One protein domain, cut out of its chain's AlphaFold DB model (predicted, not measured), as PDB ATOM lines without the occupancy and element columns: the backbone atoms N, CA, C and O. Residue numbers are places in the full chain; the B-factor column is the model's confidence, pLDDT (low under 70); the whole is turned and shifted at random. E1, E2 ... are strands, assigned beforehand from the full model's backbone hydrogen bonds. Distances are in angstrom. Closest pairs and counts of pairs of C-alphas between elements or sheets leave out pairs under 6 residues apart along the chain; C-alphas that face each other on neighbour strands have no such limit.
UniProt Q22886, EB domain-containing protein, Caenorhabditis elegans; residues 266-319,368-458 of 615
ATOM      1  N   SER A 266     284.882 355.896 181.296       91.70
ATOM      2  CA  SER A 266     285.949 356.295 180.361       91.70
ATOM      3  C   SER A 266     287.345 355.812 180.754       91.70
ATOM      4  O   SER A 266     288.247 355.785 179.918       91.70
ATOM      5  N   ALA A 267     287.557 355.484 182.028       93.68
ATOM      6  CA  ALA A 267     288.836 354.966 182.502       93.68
ATOM      7  C   ALA A 267     289.009 353.513 182.043       93.68
ATOM      8  O   ALA A 267     288.083 352.709 182.161       93.68
ATOM      9  N   ALA A 268     290.195 353.153 181.558       92.93
ATOM     10  CA  ALA A 268     290.483 351.758 181.250       92.93
ATOM     11  C   ALA A 268     290.384 350.898 182.518       92.93
ATOM     12  O   ALA A 268     290.674 351.378 183.612       92.93
ATOM     13  N   PHE A 269     289.968 349.640 182.371       94.31
ATOM     14  CA  PHE A 269     289.740 348.701 183.473       94.31
ATOM     15  C   PHE A 269     288.788 349.244 184.550       94.31
ATOM     16  O   PHE A 269     288.949 348.953 185.737       94.31
ATOM     17  N   SER A 270     287.795 350.038 184.143       94.78
ATOM     18  CA  SER A 270     286.709 350.482 185.013       94.78
ATOM     19  C   SER A 270     285.377 349.819 184.658       94.78
ATOM     20  O   SER A 270     285.192 349.310 183.555       94.78
ATOM     21  N   GLU A 271     284.482 349.776 185.637       94.85
ATOM     22  CA  GLU A 271     283.139 349.203 185.571       94.85
ATOM     23  C   GLU A 271     282.151 350.104 186.320       94.85
ATOM     24  O   GLU A 271     282.525 350.880 187.213       94.85
ATOM     25  N   CYS A 272     280.876 349.993 185.976       94.70
ATOM     26  CA  CYS A 272     279.795 350.683 186.642       94.70
ATOM     27  C   CYS A 272     279.293 349.861 187.831       94.70
ATOM     28  O   CYS A 272     278.442 348.984 187.710       94.70
ATOM     29  N   SER A 273     279.794 350.176 189.026       94.54
ATOM     30  CA  SER A 273     279.467 349.439 190.247       94.54
ATOM     31  C   SER A 273     278.807 350.344 191.282       94.54
ATOM     32  O   SER A 273     279.308 351.418 191.623       94.54
ATOM     33  N   SER A 274     277.665 349.906 191.826       91.43
ATOM     34  CA  SER A 274     276.842 350.704 192.756       91.43
ATOM     35  C   SER A 274     276.382 352.053 192.163       91.43
ATOM     36  O   SER A 274     276.276 353.044 192.886       91.43
ATOM     37  N   GLY A 275     276.160 352.106 190.843       92.52
ATOM     38  CA  GLY A 275     275.735 353.312 190.125       92.52
ATOM     39  C   GLY A 275     276.828 354.365 189.925       92.52
ATOM     40  O   GLY A 275     276.501 355.513 189.628       92.52
ATOM     41  N   GLY A 276     278.108 354.015 190.104       94.86
ATOM     42  CA  GLY A 276     279.225 354.902 189.786       94.86
ATOM     43  C   GLY A 276     280.437 354.170 189.214       94.86
ATOM     44  O   GLY A 276     280.669 353.002 189.523       94.86
ATOM     45  N   CYS A 277     281.225 354.862 188.393       95.94
ATOM     46  CA  CYS A 277     282.391 354.260 187.748       95.94
ATOM     47  C   CYS A 277     283.503 353.972 188.766       95.94
ATOM     48  O   CYS A 277     283.927 354.863 189.513       95.94
ATOM     49  N   ARG A 278     283.991 352.732 188.800       95.74
ATOM     50  CA  ARG A 278     285.029 352.244 189.726       95.74
ATOM     51  C   ARG A 278     286.002 351.334 188.986       95.74
ATOM     52  O   ARG A 278     285.671 350.812 187.937       95.74
ATOM     53  N   CYS A 279     287.203 351.149 189.522       96.01
ATOM     54  CA  CYS A 279     288.151 350.196 188.947       96.01
ATOM     55  C   CYS A 279     287.664 348.758 189.149       96.01
ATOM     56  O   CYS A 279     287.158 348.436 190.227       96.01
ATOM     57  N   LYS A 280     287.851 347.913 188.130       94.77
ATOM     58  CA  LYS A 280     287.578 346.474 188.190       94.77
ATOM     59  C   LYS A 280     288.415 345.805 189.281       94.77
ATOM     60  O   LYS A 280     289.456 346.315 189.710       94.77
ATOM     61  N   ARG A 281     287.990 344.615 189.712       92.43
ATOM     62  CA  ARG A 281     288.767 343.786 190.648       92.43
ATOM     63  C   ARG A 281     290.169 343.508 190.088       92.43
ATOM     64  O   ARG A 281     290.325 343.196 188.911       92.43
ATOM     65  N   GLY A 282     291.187 343.640 190.938       92.73
ATOM     66  CA  GLY A 282     292.593 343.541 190.530       92.73
ATOM     67  C   GLY A 282     293.227 344.866 190.085       92.73
ATOM     68  O   GLY A 282     294.411 344.877 189.755       92.73
ATOM     69  N   PHE A 283     292.488 345.981 190.121       95.35
ATOM     70  CA  PHE A 283     292.981 347.316 189.768       95.35
ATOM     71  C   PHE A 283     292.721 348.333 190.885       95.35
ATOM     72  O   PHE A 283     291.753 348.223 191.643       95.35
ATOM     73  N   LYS A 284     293.570 349.360 190.973       94.27
ATOM     74  CA  LYS A 284     293.399 350.510 191.875       94.27
ATOM     75  C   LYS A 284     293.405 351.818 191.099       94.27
ATOM     76  O   LYS A 284     293.940 351.905 190.002       94.27
ATOM     77  N   ARG A 285     292.813 352.856 191.684       93.31
ATOM     78  CA  ARG A 285     292.814 354.198 191.097       93.31
ATOM     79  C   ARG A 285     294.222 354.797 191.150       93.31
ATOM     80  O   ARG A 285     294.800 354.854 192.235       93.31
ATOM     81  N   ASN A 286     294.720 355.281 190.016       90.75
ATOM     82  CA  ASN A 286     295.987 356.011 189.941       90.75
ATOM     83  C   ASN A 286     295.790 357.527 190.185       90.75
ATOM     84  O   ASN A 286     294.663 358.006 190.364       90.75
ATOM     85  N   GLY A 287     296.890 358.289 190.210       86.08
ATOM     86  CA  GLY A 287     296.868 359.745 190.419       86.08
ATOM     87  C   GLY A 287     296.134 360.526 189.322       86.08
ATOM     88  O   GLY A 287     295.488 361.530 189.617       86.08
ATOM     89  N   ASP A 288     296.146 360.010 188.093       86.30
ATOM     90  CA  ASP A 288     295.596 360.669 186.900       86.30
ATOM     91  C   ASP A 288     294.103 360.373 186.670       86.30
ATOM     92  O   ASP A 288     293.492 360.848 185.713       86.30
ATOM     93  N   GLY A 289     293.477 359.594 187.558       85.72
ATOM     94  CA  GLY A 289     292.058 359.246 187.467       85.72
ATOM     95  C   GLY A 289     291.737 358.043 186.573       85.72
ATOM     96  O   GLY A 289     290.559 357.816 186.300       85.72
ATOM     97  N   GLY A 290     292.743 357.271 186.169       90.87
ATOM     98  CA  GLY A 290     292.612 355.947 185.562       90.87
ATOM     99  C   GLY A 290     292.695 354.807 186.585       90.87
ATOM    100  O   GLY A 290     292.757 355.032 187.800       90.87
ATOM    101  N   CYS A 291     292.706 353.573 186.081       94.17
ATOM    102  CA  CYS A 291     292.904 352.366 186.878       94.17
ATOM    103  C   CYS A 291     294.211 351.678 186.482       94.17
ATOM    104  O   CYS A 291     294.430 351.371 185.312       94.17
ATOM    105  N   GLU A 292     295.069 351.425 187.463       91.94
ATOM    106  CA  GLU A 292     296.324 350.697 187.292       91.94
ATOM    107  C   GLU A 292     296.237 349.302 187.932       91.94
ATOM    108  O   GLU A 292     295.547 349.143 188.947       91.94
ATOM    109  N   PRO A 293     296.900 348.279 187.363       92.35
ATOM    110  CA  PRO A 293     296.928 346.944 187.954       92.35
ATOM    111  C   PRO A 293     297.496 346.969 189.378       92.35
ATOM    112  O   PRO A 293     298.482 347.655 189.654       92.35
ATOM    113  N   LEU A 294     296.902 346.190 190.284       92.45
ATOM    114  CA  LEU A 294     297.486 345.939 191.606       92.45
ATOM    115  C   LEU A 294     298.809 345.172 191.493       92.45
ATOM    116  O   LEU A 294     299.728 345.405 192.275       92.45
ATOM    117  N   GLU A 295     298.889 344.274 190.514       90.63
ATOM    118  CA  GLU A 295     300.024 343.400 190.258       90.63
ATOM    119  C   GLU A 295     300.101 343.074 188.760       90.63
ATOM    120  O   GLU A 295     299.077 342.968 188.080       90.63
ATOM    121  N   TYR A 296     301.324 342.906 188.264       90.39
ATOM    122  CA  TYR A 296     301.620 342.365 186.941       90.39
ATOM    123  C   TYR A 296     302.135 340.941 187.127       90.39
ATOM    124  O   TYR A 296     303.077 340.739 187.900       90.39
ATOM    125  N   ARG A 297     301.525 339.964 186.454       89.50
ATOM    126  CA  ARG A 297     301.787 338.539 186.698       89.50
ATOM    127  C   ARG A 297     302.389 337.871 185.469       89.50
ATOM    128  O   ARG A 297     301.791 337.888 184.397       89.50
ATOM    129  N   CYS A 298     303.542 337.240 185.651       87.87
ATOM    130  CA  CYS A 298     304.093 336.288 184.693       87.87
ATOM    131  C   CYS A 298     303.491 334.895 184.923       87.87
ATOM    132  O   CYS A 298     303.072 334.569 186.038       87.87
ATOM    133  N   VAL A 299     303.473 334.046 183.892       81.43
ATOM    134  CA  VAL A 299     302.886 332.690 183.965       81.43
ATOM    135  C   VAL A 299     303.553 331.815 185.035       81.43
ATOM    136  O   VAL A 299     302.885 331.050 185.725       81.43
ATOM    137  N   ASN A 300     304.853 331.998 185.258       75.78
ATOM    138  CA  ASN A 300     305.633 331.334 186.308       75.78
ATOM    139  C   ASN A 300     305.500 331.967 187.705       75.78
ATOM    140  O   ASN A 300     306.268 331.617 188.598       75.78
ATOM    141  N   LYS A 301     304.579 332.922 187.898       79.09
ATOM    142  CA  LYS A 301     304.448 333.744 189.118       79.09
ATOM    143  C   LYS A 301     305.706 334.544 189.482       79.09
ATOM    144  O   LYS A 301     305.768 335.109 190.573       79.09
ATOM    145  N   ALA A 302     306.705 334.605 188.601       83.84
ATOM    146  CA  ALA A 302     307.855 335.465 188.807       83.84
ATOM    147  C   ALA A 302     307.441 336.932 188.655       83.84
ATOM    148  O   ALA A 302     306.456 337.264 187.986       83.84
ATOM    149  N   ALA A 303     308.218 337.819 189.271       88.14
ATOM    150  CA  ALA A 303     308.055 339.243 189.050       88.14
ATOM    151  C   ALA A 303     308.466 339.582 187.607       88.14
ATOM    152  O   ALA A 303     309.486 339.074 187.130       88.14
ATOM    153  N   PRO A 304     307.719 340.449 186.911       91.88
ATOM    154  CA  PRO A 304     308.131 340.911 185.598       91.88
ATOM    155  C   PRO A 304     309.380 341.786 185.696       91.88
ATOM    156  O   PRO A 304     309.668 342.380 186.744       91.88
ATOM    157  N   LEU A 305     310.096 341.906 184.581       92.08
ATOM    158  CA  LEU A 305     311.330 342.671 184.518       92.08
ATOM    159  C   LEU A 305     311.067 344.154 184.813       92.08
ATOM    160  O   LEU A 305     310.261 344.816 184.150       92.08
ATOM    161  N   LYS A 306     311.791 344.691 185.797       91.54
ATOM    162  CA  LYS A 306     311.767 346.109 186.165       91.54
ATOM    163  C   LYS A 306     313.159 346.716 186.030       91.54
ATOM    164  O   LYS A 306     314.146 346.091 186.410       91.54
ATOM    165  N   ARG A 307     313.225 347.955 185.549       89.53
ATOM    166  CA  ARG A 307     314.424 348.804 185.562       89.53
ATOM    167  C   ARG A 307     314.048 350.119 186.228       89.53
ATOM    168  O   ARG A 307     313.078 350.748 185.814       89.53
ATOM    169  N   ASP A 308     314.764 350.494 187.283       86.11
ATOM    170  CA  ASP A 308     314.476 351.697 188.081       86.11
ATOM    171  C   ASP A 308     313.016 351.754 188.571       86.11
ATOM    172  O   ASP A 308     312.318 352.750 188.395       86.11
ATOM    173  N   GLU A 309     312.523 350.628 189.104       85.49
ATOM    174  CA  GLU A 309     311.131 350.405 189.547       85.49
ATOM    175  C   GLU A 309     310.053 350.503 188.451       85.49
ATOM    176  O   GLU A 309     308.888 350.179 188.700       85.49
ATOM    177  N   LYS A 310     310.423 350.855 187.217       87.62
ATOM    178  CA  LYS A 310     309.524 350.880 186.063       87.62
ATOM    179  C   LYS A 310     309.512 349.528 185.369       87.62
ATOM    180  O   LYS A 310     310.552 348.926 185.113       87.62
ATOM    181  N   LEU A 311     308.313 349.062 185.049       89.32
ATOM    182  CA  LEU A 311     308.102 347.856 184.258       89.32
ATOM    183  C   LEU A 311     308.718 348.030 182.863       89.32
ATOM    184  O   LEU A 311     308.434 349.022 182.187       89.32
ATOM    185  N   ILE A 312     309.533 347.071 182.423       91.00
ATOM    186  CA  ILE A 312     310.037 347.043 181.049       91.00
ATOM    187  C   ILE A 312     308.914 346.565 180.129       91.00
ATOM    188  O   ILE A 312     308.459 345.423 180.217       91.00
ATOM    189  N   THR A 313     308.458 347.458 179.252       88.90
ATOM    190  CA  THR A 313     307.445 347.160 178.236       88.90
ATOM    191  C   THR A 313     308.080 346.654 176.950       88.90
ATOM    192  O   THR A 313     309.160 347.109 176.585       88.90
ATOM    193  N   CYS A 314     307.366 345.803 176.226       89.24
ATOM    194  CA  CYS A 314     307.780 345.241 174.940       89.24
ATOM    195  C   CYS A 314     306.668 345.396 173.895       89.24
ATOM    196  O   CYS A 314     305.505 345.613 174.251       89.24
ATOM    197  N   SER A 315     307.027 345.290 172.615       84.52
ATOM    198  CA  SER A 315     306.078 345.268 171.498       84.52
ATOM    199  C   SER A 315     306.181 343.935 170.761       84.52
ATOM    200  O   SER A 315     307.285 343.467 170.513       84.52
ATOM    201  N   LEU A 316     305.047 343.346 170.384       78.95
ATOM    202  CA  LEU A 316     304.976 342.101 169.611       78.95
ATOM    203  C   LEU A 316     304.175 342.329 168.337       78.95
ATOM    204  O   LEU A 316     303.048 342.818 168.396       78.95
ATOM    205  N   LYS A 317     304.704 341.929 167.182       75.13
ATOM    206  CA  LYS A 317     303.943 341.961 165.925       75.13
ATOM    207  C   LYS A 317     302.918 340.821 165.905       75.13
ATOM    208  O   LYS A 317     303.289 339.655 166.023       75.13
ATOM    209  N   ASN A 318     301.641 341.143 165.707       65.11
ATOM    210  CA  ASN A 318     300.564 340.166 165.587       65.11
ATOM    211  C   ASN A 318     300.730 339.363 164.286       65.11
ATOM    212  O   ASN A 318     300.366 339.812 163.197       65.11
ATOM    213  N   SER A 319     301.286 338.160 164.391       51.19
ATOM    214  CA  SER A 319     301.519 337.264 163.256       51.19
ATOM    215  C   SER A 319     300.225 336.794 162.577       51.19
ATOM    216  O   SER A 319     300.271 336.422 161.401       51.19
ATOM    217  N   PRO A 368     315.000 341.651 176.630       88.61
ATOM    218  CA  PRO A 368     316.350 341.119 176.804       88.61
ATOM    219  C   PRO A 368     316.377 339.590 176.757       88.61
ATOM    220  O   PRO A 368     315.362 338.948 177.028       88.61
ATOM    221  N   ASP A 369     317.564 339.025 176.537       81.57
ATOM    222  CA  ASP A 369     317.791 337.581 176.620       81.57
ATOM    223  C   ASP A 369     317.222 336.985 177.929       81.57
ATOM    224  O   ASP A 369     317.151 337.646 178.974       81.57
ATOM    225  N   GLU A 370     316.775 335.726 177.857       82.78
ATOM    226  CA  GLU A 370     316.074 334.969 178.917       82.78
ATOM    227  C   GLU A 370     314.649 335.450 179.254       82.78
ATOM    228  O   GLU A 370     313.920 334.773 179.996       82.78
ATOM    229  N   HIS A 371     314.220 336.573 178.677       88.41
ATOM    230  CA  HIS A 371     312.874 337.103 178.825       88.41
ATOM    231  C   HIS A 371     312.081 336.967 177.531       88.41
ATOM    232  O   HIS A 371     312.631 336.941 176.437       88.41
ATOM    233  N   TYR A 372     310.765 336.925 177.675       86.67
ATOM    234  CA  TYR A 372     309.835 336.948 176.559       86.67
ATOM    235  C   TYR A 372     308.755 337.993 176.816       86.67
ATOM    236  O   TYR A 372     308.445 338.337 177.966       86.67
ATOM    237  N   CYS A 373     308.182 338.516 175.744       87.77
ATOM    238  CA  CYS A 373     307.117 339.494 175.845       87.77
ATOM    239  C   CYS A 373     305.768 338.827 176.136       87.77
ATOM    240  O   CYS A 373     305.281 338.009 175.356       87.77
ATOM    241  N   VAL A 374     305.122 339.225 177.234       88.02
ATOM    242  CA  VAL A 374     303.736 338.848 177.532       88.02
ATOM    243  C   VAL A 374     302.806 339.920 176.960       88.02
ATOM    244  O   VAL A 374     302.795 341.041 177.480       88.02
ATOM    245  N   PRO A 375     302.018 339.626 175.906       83.98
ATOM    246  CA  PRO A 375     301.105 340.599 175.322       83.98
ATOM    247  C   PRO A 375     299.944 340.886 176.279       83.98
ATOM    248  O   PRO A 375     299.308 339.963 176.798       83.98
ATOM    249  N   VAL A 376     299.641 342.169 176.489       82.24
ATOM    250  CA  VAL A 376     298.539 342.593 177.366       82.24
ATOM    251  C   VAL A 376     297.404 343.221 176.562       82.24
ATOM    252  O   VAL A 376     296.249 342.855 176.757       82.24
ATOM    253  N   PHE A 377     297.710 344.158 175.664       78.24
ATOM    254  CA  PHE A 377     296.704 344.910 174.908       78.24
ATOM    255  C   PHE A 377     297.217 345.313 173.523       78.24
ATOM    256  O   PHE A 377     298.425 345.354 173.290       78.24
ATOM    257  N   ASP A 378     296.298 345.620 172.609       74.12
ATOM    258  CA  ASP A 378     296.626 346.175 171.295       74.12
ATOM    259  C   ASP A 378     297.297 347.548 171.426       74.12
ATOM    260  O   ASP A 378     296.917 348.378 172.260       74.12
ATOM    261  N   ASP A 379     298.288 347.812 170.579       75.29
ATOM    262  CA  ASP A 379     298.917 349.122 170.482       75.29
ATOM    263  C   ASP A 379     298.151 350.007 169.486       75.29
ATOM    264  O   ASP A 379     298.361 349.954 168.274       75.29
ATOM    265  N   ALA A 380     297.288 350.888 169.999       71.30
ATOM    266  CA  ALA A 380     296.547 351.853 169.180       71.30
ATOM    267  C   ALA A 380     297.460 352.813 168.381       71.30
ATOM    268  O   ALA A 380     297.041 353.433 167.396       71.30
ATOM    269  N   SER A 381     298.727 352.966 168.782       70.14
ATOM    270  CA  SER A 381     299.697 353.749 168.014       70.14
ATOM    271  C   SER A 381     300.231 352.979 166.797       70.14
ATOM    272  O   SER A 381     300.485 353.610 165.764       70.14
ATOM    273  N   LYS A 382     300.288 351.641 166.876       71.93
ATOM    274  CA  LYS A 382     300.834 350.722 165.867       71.93
ATOM    275  C   LYS A 382     299.851 349.569 165.584       71.93
ATOM    276  O   LYS A 382     299.983 348.495 166.172       71.93
ATOM    277  N   PRO A 383     298.888 349.751 164.660       66.77
ATOM    278  CA  PRO A 383     297.943 348.700 164.292       66.77
ATOM    279  C   PRO A 383     298.652 347.386 163.939       66.77
ATOM    280  O   PRO A 383     299.614 347.372 163.171       66.77
ATOM    281  N   GLY A 384     298.179 346.279 164.511       67.29
ATOM    282  CA  GLY A 384     298.792 344.961 164.338       67.29
ATOM    283  C   GLY A 384     299.989 344.684 165.248       67.29
ATOM    284  O   GLY A 384     300.632 343.651 165.075       67.29
ATOM    285  N   TYR A 385     300.283 345.552 166.215       74.33
ATOM    286  CA  TYR A 385     301.213 345.269 167.304       74.33
ATOM    287  C   TYR A 385     300.466 345.172 168.634       74.33
ATOM    288  O   TYR A 385     299.510 345.903 168.877       74.33
ATOM    289  N   TYR A 386     300.937 344.288 169.506       78.37
ATOM    290  CA  TYR A 386     300.553 344.241 170.909       78.37
ATOM    291  C   TYR A 386     301.610 344.937 171.749       78.37
ATOM    292  O   TYR A 386     302.807 344.786 171.500       78.37
ATOM    293  N   LYS A 387     301.166 345.633 172.790       83.74
ATOM    294  CA  LYS A 387     302.023 346.115 173.865       83.74
ATOM    295  C   LYS A 387     301.949 345.147 175.045       83.74
ATOM    296  O   LYS A 387     300.876 344.685 175.446       83.74
ATOM    297  N   GLY A 388     303.118 344.833 175.580       88.98
ATOM    298  CA  GLY A 388     303.313 343.850 176.633       88.98
ATOM    299  C   GLY A 388     304.339 344.277 177.672       88.98
ATOM    300  O   GLY A 388     304.774 345.433 177.703       88.98
ATOM    301  N   PHE A 389     304.743 343.327 178.509       91.66
ATOM    302  CA  PHE A 389     305.887 343.464 179.412       91.66
ATOM    303  C   PHE A 389     306.755 342.208 179.403       91.66
ATOM    304  O   PHE A 389     306.276 341.119 179.089       91.66
ATOM    305  N   CYS A 390     308.034 342.370 179.734       91.93
ATOM    306  CA  CYS A 390     308.988 341.268 179.697       91.93
ATOM    307  C   CYS A 390     308.888 340.404 180.957       91.93
ATOM    308  O   CYS A 390     309.027 340.902 182.081       91.93
ATOM    309  N   CYS A 391     308.687 339.106 180.759       90.46
ATOM    310  CA  CYS A 391     308.682 338.090 181.804       90.46
ATOM    311  C   CYS A 391     309.863 337.140 181.633       90.46
ATOM    312  O   CYS A 391     310.224 336.842 180.497       90.46
ATOM    313  N   PRO A 392     310.453 336.633 182.727       87.51
ATOM    314  CA  PRO A 392     311.441 335.571 182.624       87.51
ATOM    315  C   PRO A 392     310.777 334.307 182.078       87.51
ATOM    316  O   PRO A 392     309.620 334.018 182.406       87.51
ATOM    317  N   SER A 393     311.521 333.552 181.273       75.72
ATOM    318  CA  SER A 393     311.058 332.292 180.684       75.72
ATOM    319  C   SER A 393     310.438 331.358 181.745       75.72
ATOM    320  O   SER A 393     310.962 331.235 182.858       75.72
ATOM    321  N   PRO A 394     309.282 330.737 181.462       69.20
ATOM    322  CA  PRO A 394     308.468 330.090 182.485       69.20
ATOM    323  C   PRO A 394     308.994 328.704 182.894       69.20
ATOM    324  O   PRO A 394     309.516 327.959 182.073       69.20
ATOM    325  N   SER A 395     308.784 328.326 184.162       63.68
ATOM    326  CA  SER A 395     308.965 326.953 184.675       63.68
ATOM    327  C   SER A 395     307.642 326.243 185.017       63.68
ATOM    328  O   SER A 395     307.621 325.024 185.172       63.68
ATOM    329  N   GLU A 396     306.527 326.981 185.112       61.66
ATOM    330  CA  GLU A 396     305.181 326.471 185.421       61.66
ATOM    331  C   GLU A 396     304.195 326.748 184.267       61.66
ATOM    332  O   GLU A 396     304.288 327.770 183.596       61.66
ATOM    333  N   ILE A 397     303.212 325.854 184.069       68.36
ATOM    334  CA  ILE A 397     302.311 325.811 182.888       68.36
ATOM    335  C   ILE A 397     300.881 326.312 183.226       68.36
ATOM    336  O   ILE A 397     299.902 326.033 182.524       68.36
ATOM    337  N   ARG A 398     300.694 327.032 184.341       77.27
ATOM    338  CA  ARG A 398     299.354 327.480 184.764       77.27
ATOM    339  C   ARG A 398     298.993 328.815 184.101       77.27
ATOM    340  O   ARG A 398     299.645 329.804 184.411       77.27
ATOM    341  N   PRO A 399     297.937 328.892 183.269       82.60
ATOM    342  CA  PRO A 399     297.561 330.153 182.637       82.60
ATOM    343  C   PRO A 399     297.174 331.184 183.707       82.60
ATOM    344  O   PRO A 399     296.429 330.877 184.643       82.60
ATOM    345  N   THR A 400     297.683 332.405 183.562       87.73
ATOM    346  CA  THR A 400     297.360 333.554 184.414       87.73
ATOM    347  C   THR A 400     296.984 334.736 183.540       87.73
ATOM    348  O   THR A 400     297.457 334.850 182.411       87.73
ATOM    349  N   CYS A 401     296.165 335.639 184.071       90.56
ATOM    350  CA  CYS A 401     296.010 336.938 183.441       90.56
ATOM    351  C   CYS A 401     297.254 337.792 183.682       90.56
ATOM    352  O   CYS A 401     297.706 337.856 184.829       90.56
ATOM    353  N   PRO A 402     297.797 338.461 182.642       90.38
ATOM    354  CA  PRO A 402     298.942 339.355 182.799       90.38
ATOM    355  C   PRO A 402     298.646 340.516 183.755       90.38
ATOM    356  O   PRO A 402     299.521 340.966 184.494       90.38
ATOM    357  N   VAL A 403     297.395 340.989 183.734       91.41
ATOM    358  CA  VAL A 403     296.856 342.040 184.601       91.41
ATOM    359  C   VAL A 403     295.429 341.697 185.022       91.41
ATOM    360  O   VAL A 403     294.664 341.115 184.250       91.41
ATOM    361  N   GLY A 404     295.060 342.101 186.238       91.08
ATOM    362  CA  GLY A 404     293.730 341.864 186.793       91.08
ATOM    363  C   GLY A 404     293.456 340.405 187.170       91.08
ATOM    364  O   GLY A 404     294.334 339.544 187.120       91.08
ATOM    365  N   GLU A 405     292.217 340.139 187.579       90.97
ATOM    366  CA  GLU A 405     291.762 338.798 187.957       90.97
ATOM    367  C   GLU A 405     291.030 338.109 186.791       90.97
ATOM    368  O   GLU A 405     290.284 338.775 186.060       90.97
ATOM    369  N   PRO A 406     291.224 336.790 186.597       90.99
ATOM    370  CA  PRO A 406     290.523 336.046 185.558       90.99
ATOM    371  C   PRO A 406     289.016 335.992 185.822       90.99
ATOM    372  O   PRO A 406     288.562 336.093 186.961       90.99
ATOM    373  N   HIS A 407     288.228 335.808 184.763       91.63
ATOM    374  CA  HIS A 407     286.789 335.598 184.913       91.63
ATOM    375  C   HIS A 407     286.486 334.242 185.575       91.63
ATOM    376  O   HIS A 407     287.187 333.256 185.335       91.63
ATOM    377  N   GLU A 408     285.390 334.169 186.341       89.90
ATOM    378  CA  GLU A 408     284.930 332.961 187.051       89.90
ATOM    379  C   GLU A 408     284.793 331.733 186.130       89.90
ATOM    380  O   GLU A 408     285.069 330.608 186.537       89.90
ATOM    381  N   SER A 409     284.474 331.957 184.852       86.53
ATOM    382  CA  SER A 409     284.348 330.910 183.826       86.53
ATOM    383  C   SER A 409     285.653 330.223 183.418       86.53
ATOM    384  O   SER A 409     285.600 329.315 182.594       86.53
ATOM    385  N   SER A 410     286.804 330.695 183.896       86.16
ATOM    386  CA  SER A 410     288.119 330.153 183.534       86.16
ATOM    387  C   SER A 410     288.974 329.825 184.762       86.16
ATOM    388  O   SER A 410     290.207 329.775 184.667       86.16
ATOM    389  N   TYR A 411     288.342 329.631 185.924       82.69
ATOM    390  CA  TYR A 411     289.034 329.161 187.122       82.69
ATOM    391  C   TYR A 411     289.320 327.656 187.048       82.69
ATOM    392  O   TYR A 411     288.565 326.905 186.435       82.69
ATOM    393  N   PRO A 412     290.404 327.188 187.694       78.66
ATOM    394  CA  PRO A 412     290.706 325.767 187.750       78.66
ATOM    395  C   PRO A 412     289.552 324.970 188.375       78.66
ATOM    396  O   PRO A 412     288.979 325.425 189.367       78.66
ATOM    397  N   PRO A 413     289.284 323.753 187.875       77.70
ATOM    398  CA  PRO A 413     290.043 323.039 186.839       77.70
ATOM    399  C   PRO A 413     289.689 323.432 185.390       77.70
ATOM    400  O   PRO A 413     290.444 323.097 184.474       77.70
ATOM    401  N   ASP A 414     288.599 324.172 185.191       77.48
ATOM    402  CA  ASP A 414     287.946 324.413 183.901       77.48
ATOM    403  C   ASP A 414     288.515 325.640 183.173       77.48
ATOM    404  O   ASP A 414     287.848 326.651 182.950       77.48
ATOM    405  N   TYR A 415     289.786 325.557 182.782       82.70
ATOM    406  CA  TYR A 415     290.385 326.565 181.904       82.70
ATOM    407  C   TYR A 415     289.717 326.574 180.523       82.70
ATOM    408  O   TYR A 415     289.292 325.537 180.009       82.70
ATOM    409  N   GLY A 416     289.698 327.739 179.881       84.76
ATOM    410  CA  GLY A 416     289.173 327.916 178.533       84.76
ATOM    411  C   GLY A 416     288.410 329.223 178.362       84.76
ATOM    412  O   GLY A 416     288.071 329.907 179.328       84.76
ATOM    413  N   CYS A 417     288.127 329.558 177.104       88.20
ATOM    414  CA  CYS A 417     287.507 330.826 176.714       88.20
ATOM    415  C   CYS A 417     286.116 330.685 176.098       88.20
ATOM    416  O   CYS A 417     285.583 331.646 175.550       88.20
ATOM    417  N   ASN A 418     285.507 329.502 176.180       84.85
ATOM    418  CA  ASN A 418     284.240 329.213 175.500       84.85
ATOM    419  C   ASN A 418     283.078 330.103 175.978       84.85
ATOM    420  O   ASN A 418     282.047 330.172 175.318       84.85
ATOM    421  N   LYS A 419     283.221 330.752 177.141       85.66
ATOM    422  CA  LYS A 419     282.199 331.587 177.782       85.66
ATOM    423  C   LYS A 419     282.769 332.902 178.328       85.66
ATOM    424  O   LYS A 419     282.290 333.382 179.352       85.66
ATOM    425  N   CYS A 420     283.804 333.468 177.695       88.09
ATOM    426  CA  CYS A 420     284.284 334.787 178.115       88.09
ATOM    427  C   CYS A 420     283.186 335.841 177.893       88.09
ATOM    428  O   CYS A 420     282.670 335.939 176.777       88.09
ATOM    429  N   PRO A 421     282.846 336.648 178.911       87.53
ATOM    430  CA  PRO A 421     281.994 337.813 178.720       87.53
ATOM    431  C   PRO A 421     282.614 338.830 177.749       87.53
ATOM    432  O   PRO A 421     283.819 338.817 177.495       87.53
ATOM    433  N   VAL A 422     281.794 339.746 177.225       82.10
ATOM    434  CA  VAL A 422     282.216 340.746 176.222       82.10
ATOM    435  C   VAL A 422     283.331 341.671 176.713       82.10
ATOM    436  O   VAL A 422     284.156 342.109 175.910       82.10
ATOM    437  N   ASP A 423     283.405 341.916 178.019       84.98
ATOM    438  CA  ASP A 423     284.396 342.762 178.682       84.98
ATOM    439  C   ASP A 423     285.676 342.005 179.096       84.98
ATOM    440  O   ASP A 423     286.563 342.581 179.735       84.98
ATOM    441  N   TYR A 424     285.794 340.738 178.683       89.22
ATOM    442  CA  TYR A 424     286.983 339.897 178.801       89.22
ATOM    443  C   TYR A 424     287.477 339.461 177.414       89.22
ATOM    444  O   TYR A 424     286.712 339.351 176.454       89.22
ATOM    445  N   TYR A 425     288.781 339.229 177.282       86.81
ATOM    446  CA  TYR A 425     289.403 338.652 176.094       86.81
ATOM    447  C   TYR A 425     289.992 337.285 176.422       86.81
ATOM    448  O   TYR A 425     290.334 336.992 177.568       86.81
ATOM    449  N   CYS A 426     290.113 336.447 175.400       88.53
ATOM    450  CA  CYS A 426     290.765 335.161 175.544       88.53
ATOM    451  C   CYS A 426     292.282 335.344 175.493       88.53
ATOM    452  O   CYS A 426     292.844 335.580 174.424       88.53
ATOM    453  N   HIS A 427     292.943 335.246 176.642       86.69
ATOM    454  CA  HIS A 427     294.393 335.290 176.718       86.69
ATOM    455  C   HIS A 427     294.973 333.882 176.578       86.69
ATOM    456  O   HIS A 427     294.515 332.945 177.235       86.69
ATOM    457  N   ARG A 428     296.003 333.746 175.743       83.31
ATOM    458  CA  ARG A 428     296.841 332.551 175.627       83.31
ATOM    459  C   ARG A 428     298.291 333.006 175.529       83.31
ATOM    460  O   ARG A 428     298.627 333.773 174.631       83.31
ATOM    461  N   ASP A 429     299.125 332.524 176.438       76.49
ATOM    462  CA  ASP A 429     300.564 332.751 176.384       76.49
ATOM    463  C   ASP A 429     301.187 331.683 175.480       76.49
ATOM    464  O   ASP A 429     301.335 330.527 175.874       76.49
ATOM    465  N   SER A 430     301.512 332.067 174.246       67.42
ATOM    466  CA  SER A 430     302.042 331.152 173.231       67.42
ATOM    467  C   SER A 430     303.392 330.533 173.592       67.42
ATOM    468  O   SER A 430     303.764 329.538 172.976       67.42
ATOM    469  N   VAL A 431     304.125 331.113 174.547       70.31
ATOM    470  CA  VAL A 431     305.437 330.621 174.984       70.31
ATOM    471  C   VAL A 431     305.269 329.595 176.101       70.31
ATOM    472  O   VAL A 431     305.951 328.573 176.119       70.31
ATOM    473  N   ALA A 432     304.351 329.855 177.032       67.31
ATOM    474  CA  ALA A 432     304.289 329.137 178.301       67.31
ATOM    475  C   ALA A 432     303.210 328.050 178.376       67.31
ATOM    476  O   ALA A 432     303.353 327.083 179.130       67.31
ATOM    477  N   THR A 433     302.077 328.232 177.692       70.68
ATOM    478  CA  THR A 433     300.918 327.360 177.895       70.68
ATOM    479  C   THR A 433     300.000 327.282 176.681       70.68
ATOM    480  O   THR A 433     299.634 328.263 176.041       70.68
ATOM    481  N   GLU A 434     299.540 326.071 176.379       73.11
ATOM    482  CA  GLU A 434     298.491 325.871 175.379       73.11
ATOM    483  C   GLU A 434     297.100 326.250 175.900       73.11
ATOM    484  O   GLU A 434     296.156 326.374 175.116       73.11
ATOM    485  N   LYS A 435     296.964 326.444 177.218       80.22
ATOM    486  CA  LYS A 435     295.693 326.773 177.861       80.22
ATOM    487  C   LYS A 435     295.386 328.255 177.729       80.22
ATOM    488  O   LYS A 435     296.269 329.106 177.801       80.22
ATOM    489  N   SER A 436     294.101 328.555 177.602       86.66
ATOM    490  CA  SER A 436     293.596 329.915 177.530       86.66
ATOM    491  C   SER A 436     292.718 330.268 178.729       86.66
ATOM    492  O   SER A 436     292.141 329.396 179.386       86.66
ATOM    493  N   ILE A 437     292.653 331.557 179.045       90.27
ATOM    494  CA  ILE A 437     291.943 332.090 180.210       90.27
ATOM    495  C   ILE A 437     291.283 333.426 179.849       90.27
ATOM    496  O   ILE A 437     291.838 334.211 179.080       90.27
ATOM    497  N   CYS A 438     290.084 333.686 180.373       91.40
ATOM    498  CA  CYS A 438     289.399 334.960 180.165       91.40
ATOM    499  C   CYS A 438     290.023 336.049 181.047       91.40
ATOM    500  O   CYS A 438     289.899 335.993 182.273       91.40
ATOM    501  N   CYS A 439     290.634 337.060 180.427       91.85
ATOM    502  CA  CYS A 439     291.274 338.189 181.109       91.85
ATOM    503  C   CYS A 439     290.560 339.512 180.843       91.85
ATOM    504  O   CYS A 439     289.962 339.670 179.779       91.85
ATOM    505  N   PRO A 440     290.574 340.455 181.798       91.70
ATOM    506  CA  PRO A 440     289.813 341.689 181.669       91.70
ATOM    507  C   PRO A 440     290.347 342.532 180.509       91.70
ATOM    508  O   PRO A 440     291.552 342.762 180.400       91.70
ATOM    509  N   LYS A 441     289.448 343.023 179.653       90.18
ATOM    510  CA  LYS A 441     289.807 343.998 178.617       90.18
ATOM    511  C   LYS A 441     290.020 345.383 179.235       90.18
ATOM    512  O   LYS A 441     289.303 345.740 180.176       90.18
ATOM    513  N   PRO A 442     290.941 346.197 178.685       90.80
ATOM    514  CA  PRO A 442     291.078 347.590 179.092       90.80
ATOM    515  C   PRO A 442     289.803 348.391 178.818       90.80
ATOM    516  O   PRO A 442     289.374 349.152 179.678       90.80
ATOM    517  N   CYS A 443     289.171 348.189 177.661       89.43
ATOM    518  CA  CYS A 443     287.937 348.864 177.274       89.43
ATOM    519  C   CYS A 443     286.821 347.845 177.046       89.43
ATOM    520  O   CYS A 443     287.048 346.785 176.468       89.43
ATOM    521  N   VAL A 444     285.621 348.159 177.540       84.83
ATOM    522  CA  VAL A 444     284.457 347.262 177.463       84.83
ATOM    523  C   VAL A 444     283.869 347.236 176.054       84.83
ATOM    524  O   VAL A 444     283.488 346.175 175.563       84.83
ATOM    525  N   SER A 445     283.808 348.396 175.396       79.72
ATOM    526  CA  SER A 445     283.300 348.493 174.030       79.72
ATOM    527  C   SER A 445     284.347 348.036 173.020       79.72
ATOM    528  O   SER A 445     285.514 348.411 173.110       79.72
ATOM    529  N   LEU A 446     283.903 347.273 172.021       72.37
ATOM    530  CA  LEU A 446     284.711 346.901 170.857       72.37
ATOM    531  C   LEU A 446     285.003 348.104 169.946       72.37
ATOM    532  O   LEU A 446     285.919 348.049 169.132       72.37
ATOM    533  N   GLU A 447     284.235 349.184 170.090       75.16
ATOM    534  CA  GLU A 447     284.422 350.444 169.364       75.16
ATOM    535  C   GLU A 447     285.429 351.378 170.049       75.16
ATOM    536  O   GLU A 447     285.616 352.515 169.611       75.16
ATOM    537  N   ASP A 448     286.042 350.931 171.148       84.48
ATOM    538  CA  ASP A 448     286.981 351.727 171.923       84.48
ATOM    539  C   ASP A 448     288.411 351.272 171.730       84.48
ATOM    540  O   ASP A 448     288.739 350.090 171.826       84.48
ATOM    541  N   ILE A 449     289.285 352.255 171.575       85.36
ATOM    542  CA  ILE A 449     290.719 352.067 171.662       85.36
ATOM    543  C   ILE A 449     291.192 352.360 173.083       85.36
ATOM    544  O   ILE A 449     290.761 353.317 173.734       85.36
ATOM    545  N   TYR A 450     292.128 351.544 173.553       86.69
ATOM    546  CA  TYR A 450     292.882 351.833 174.759       86.69
ATOM    547  C   TYR A 450     294.054 352.760 174.426       86.69
ATOM    548  O   TYR A 450     294.884 352.447 173.569       86.69
ATOM    549  N   HIS A 451     294.152 353.885 175.127       86.87
ATOM    550  CA  HIS A 451     295.302 354.776 175.036       86.87
ATOM    551  C   HIS A 451     295.585 355.417 176.396       86.87
ATOM    552  O   HIS A 451     294.703 356.022 176.994       86.87
ATOM    553  N   GLU A 452     296.813 355.250 176.898       84.35
ATOM    554  CA  GLU A 452     297.307 355.882 178.136       84.35
ATOM    555  C   GLU A 452     296.354 355.785 179.348       84.35
ATOM    556  O   GLU A 452     296.133 356.745 180.081       84.35
ATOM    557  N   GLY A 453     295.770 354.604 179.587       86.21
ATOM    558  CA  GLY A 453     294.882 354.384 180.738       86.21
ATOM    559  C   GLY A 453     293.437 354.852 180.533       86.21
ATOM    560  O   GLY A 453     292.631 354.766 181.465       86.21
ATOM    561  N   GLN A 454     293.087 355.321 179.336       89.15
ATOM    562  CA  GLN A 454     291.748 355.779 178.975       89.15
ATOM    563  C   GLN A 454     291.200 355.018 177.765       89.15
ATOM    564  O   GLN A 454     291.949 354.473 176.950       89.15
ATOM    565  N   CYS A 455     289.874 354.981 177.675       89.64
ATOM    566  CA  CYS A 455     289.135 354.396 176.568       89.64
ATOM    567  C   CYS A 455     288.523 355.501 175.718       89.64
ATOM    568  O   CYS A 455     287.703 356.289 176.196       89.64
ATOM    569  N   PHE A 456     288.912 355.533 174.449       87.32
ATOM    570  CA  PHE A 456     288.433 356.509 173.484       87.32
ATOM    571  C   PHE A 456     287.647 355.806 172.390       87.32
ATOM    572  O   PHE A 456     288.074 354.761 171.915       87.32
ATOM    573  N   SER A 457     286.526 356.380 171.962       84.85
ATOM    574  CA  SER A 457     285.806 355.850 170.803       84.85
ATOM    575  C   SER A 457     286.662 356.008 169.546       84.85
ATOM    576  O   SER A 457     287.323 357.044 169.385       84.85
ATOM    577  N   MET A 458     286.616 355.020 168.657       84.12
ATOM    578  CA  MET A 458     287.088 355.175 167.282       84.12
ATOM    579  C   MET A 458     286.371 356.349 166.598       84.12
ATOM    580  O   MET A 458     285.196 356.607 166.863       84.12
TER     581      MET A 458
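AT A GLANCE: This is residues 266 to 319 and 368 to 458 of the 615 residues of the protein "EB domain-containing protein" of Caenorhabditis elegans (UniProt Q22886). With little regular structure, four small hairpins, E1-E2, E3-E4, E8-E9 and E10-E11, and one twisted antiparallel sheet, E5-E7-E6, are joined by loops. The printed part, 145 residues, is all strand, with 53 residues in named strands, E1 to E11 in order. It is compact, with a radius of gyration of the C-alphas of 14.9 A and spans of 43 by 37 by 28 A.

HOW THE PARTS SIT: E7, residues 385 to 392, is antiparallel to E5, residues 313 to 317, with N 314 and O 388 within hydrogen-bond range at 3.0 A. E6, residues 371 to 378, is antiparallel to E7, with N 374 and O 389 at 2.9 A.

IN THESE COORDINATES: E1 is residues 270 to 273, from C-alpha (286.709, 350.482, 185.013), E2 276 to 279, E3 283 to 285, E4 291 to 293, E8 424 to 428, E9 436 to 440, E10 448 to 451, and E11 454 to 457, ending at C-alpha (285.806, 355.850, 170.803). E7 spans 20.8 A.

THE WHOLE: Residues 320 to 367 are cut out; C-alphas 319 and 368 are 20.5 A apart. Links E4 to E5 and E7 to E8 are long. Ten residues have pLDDT under 70.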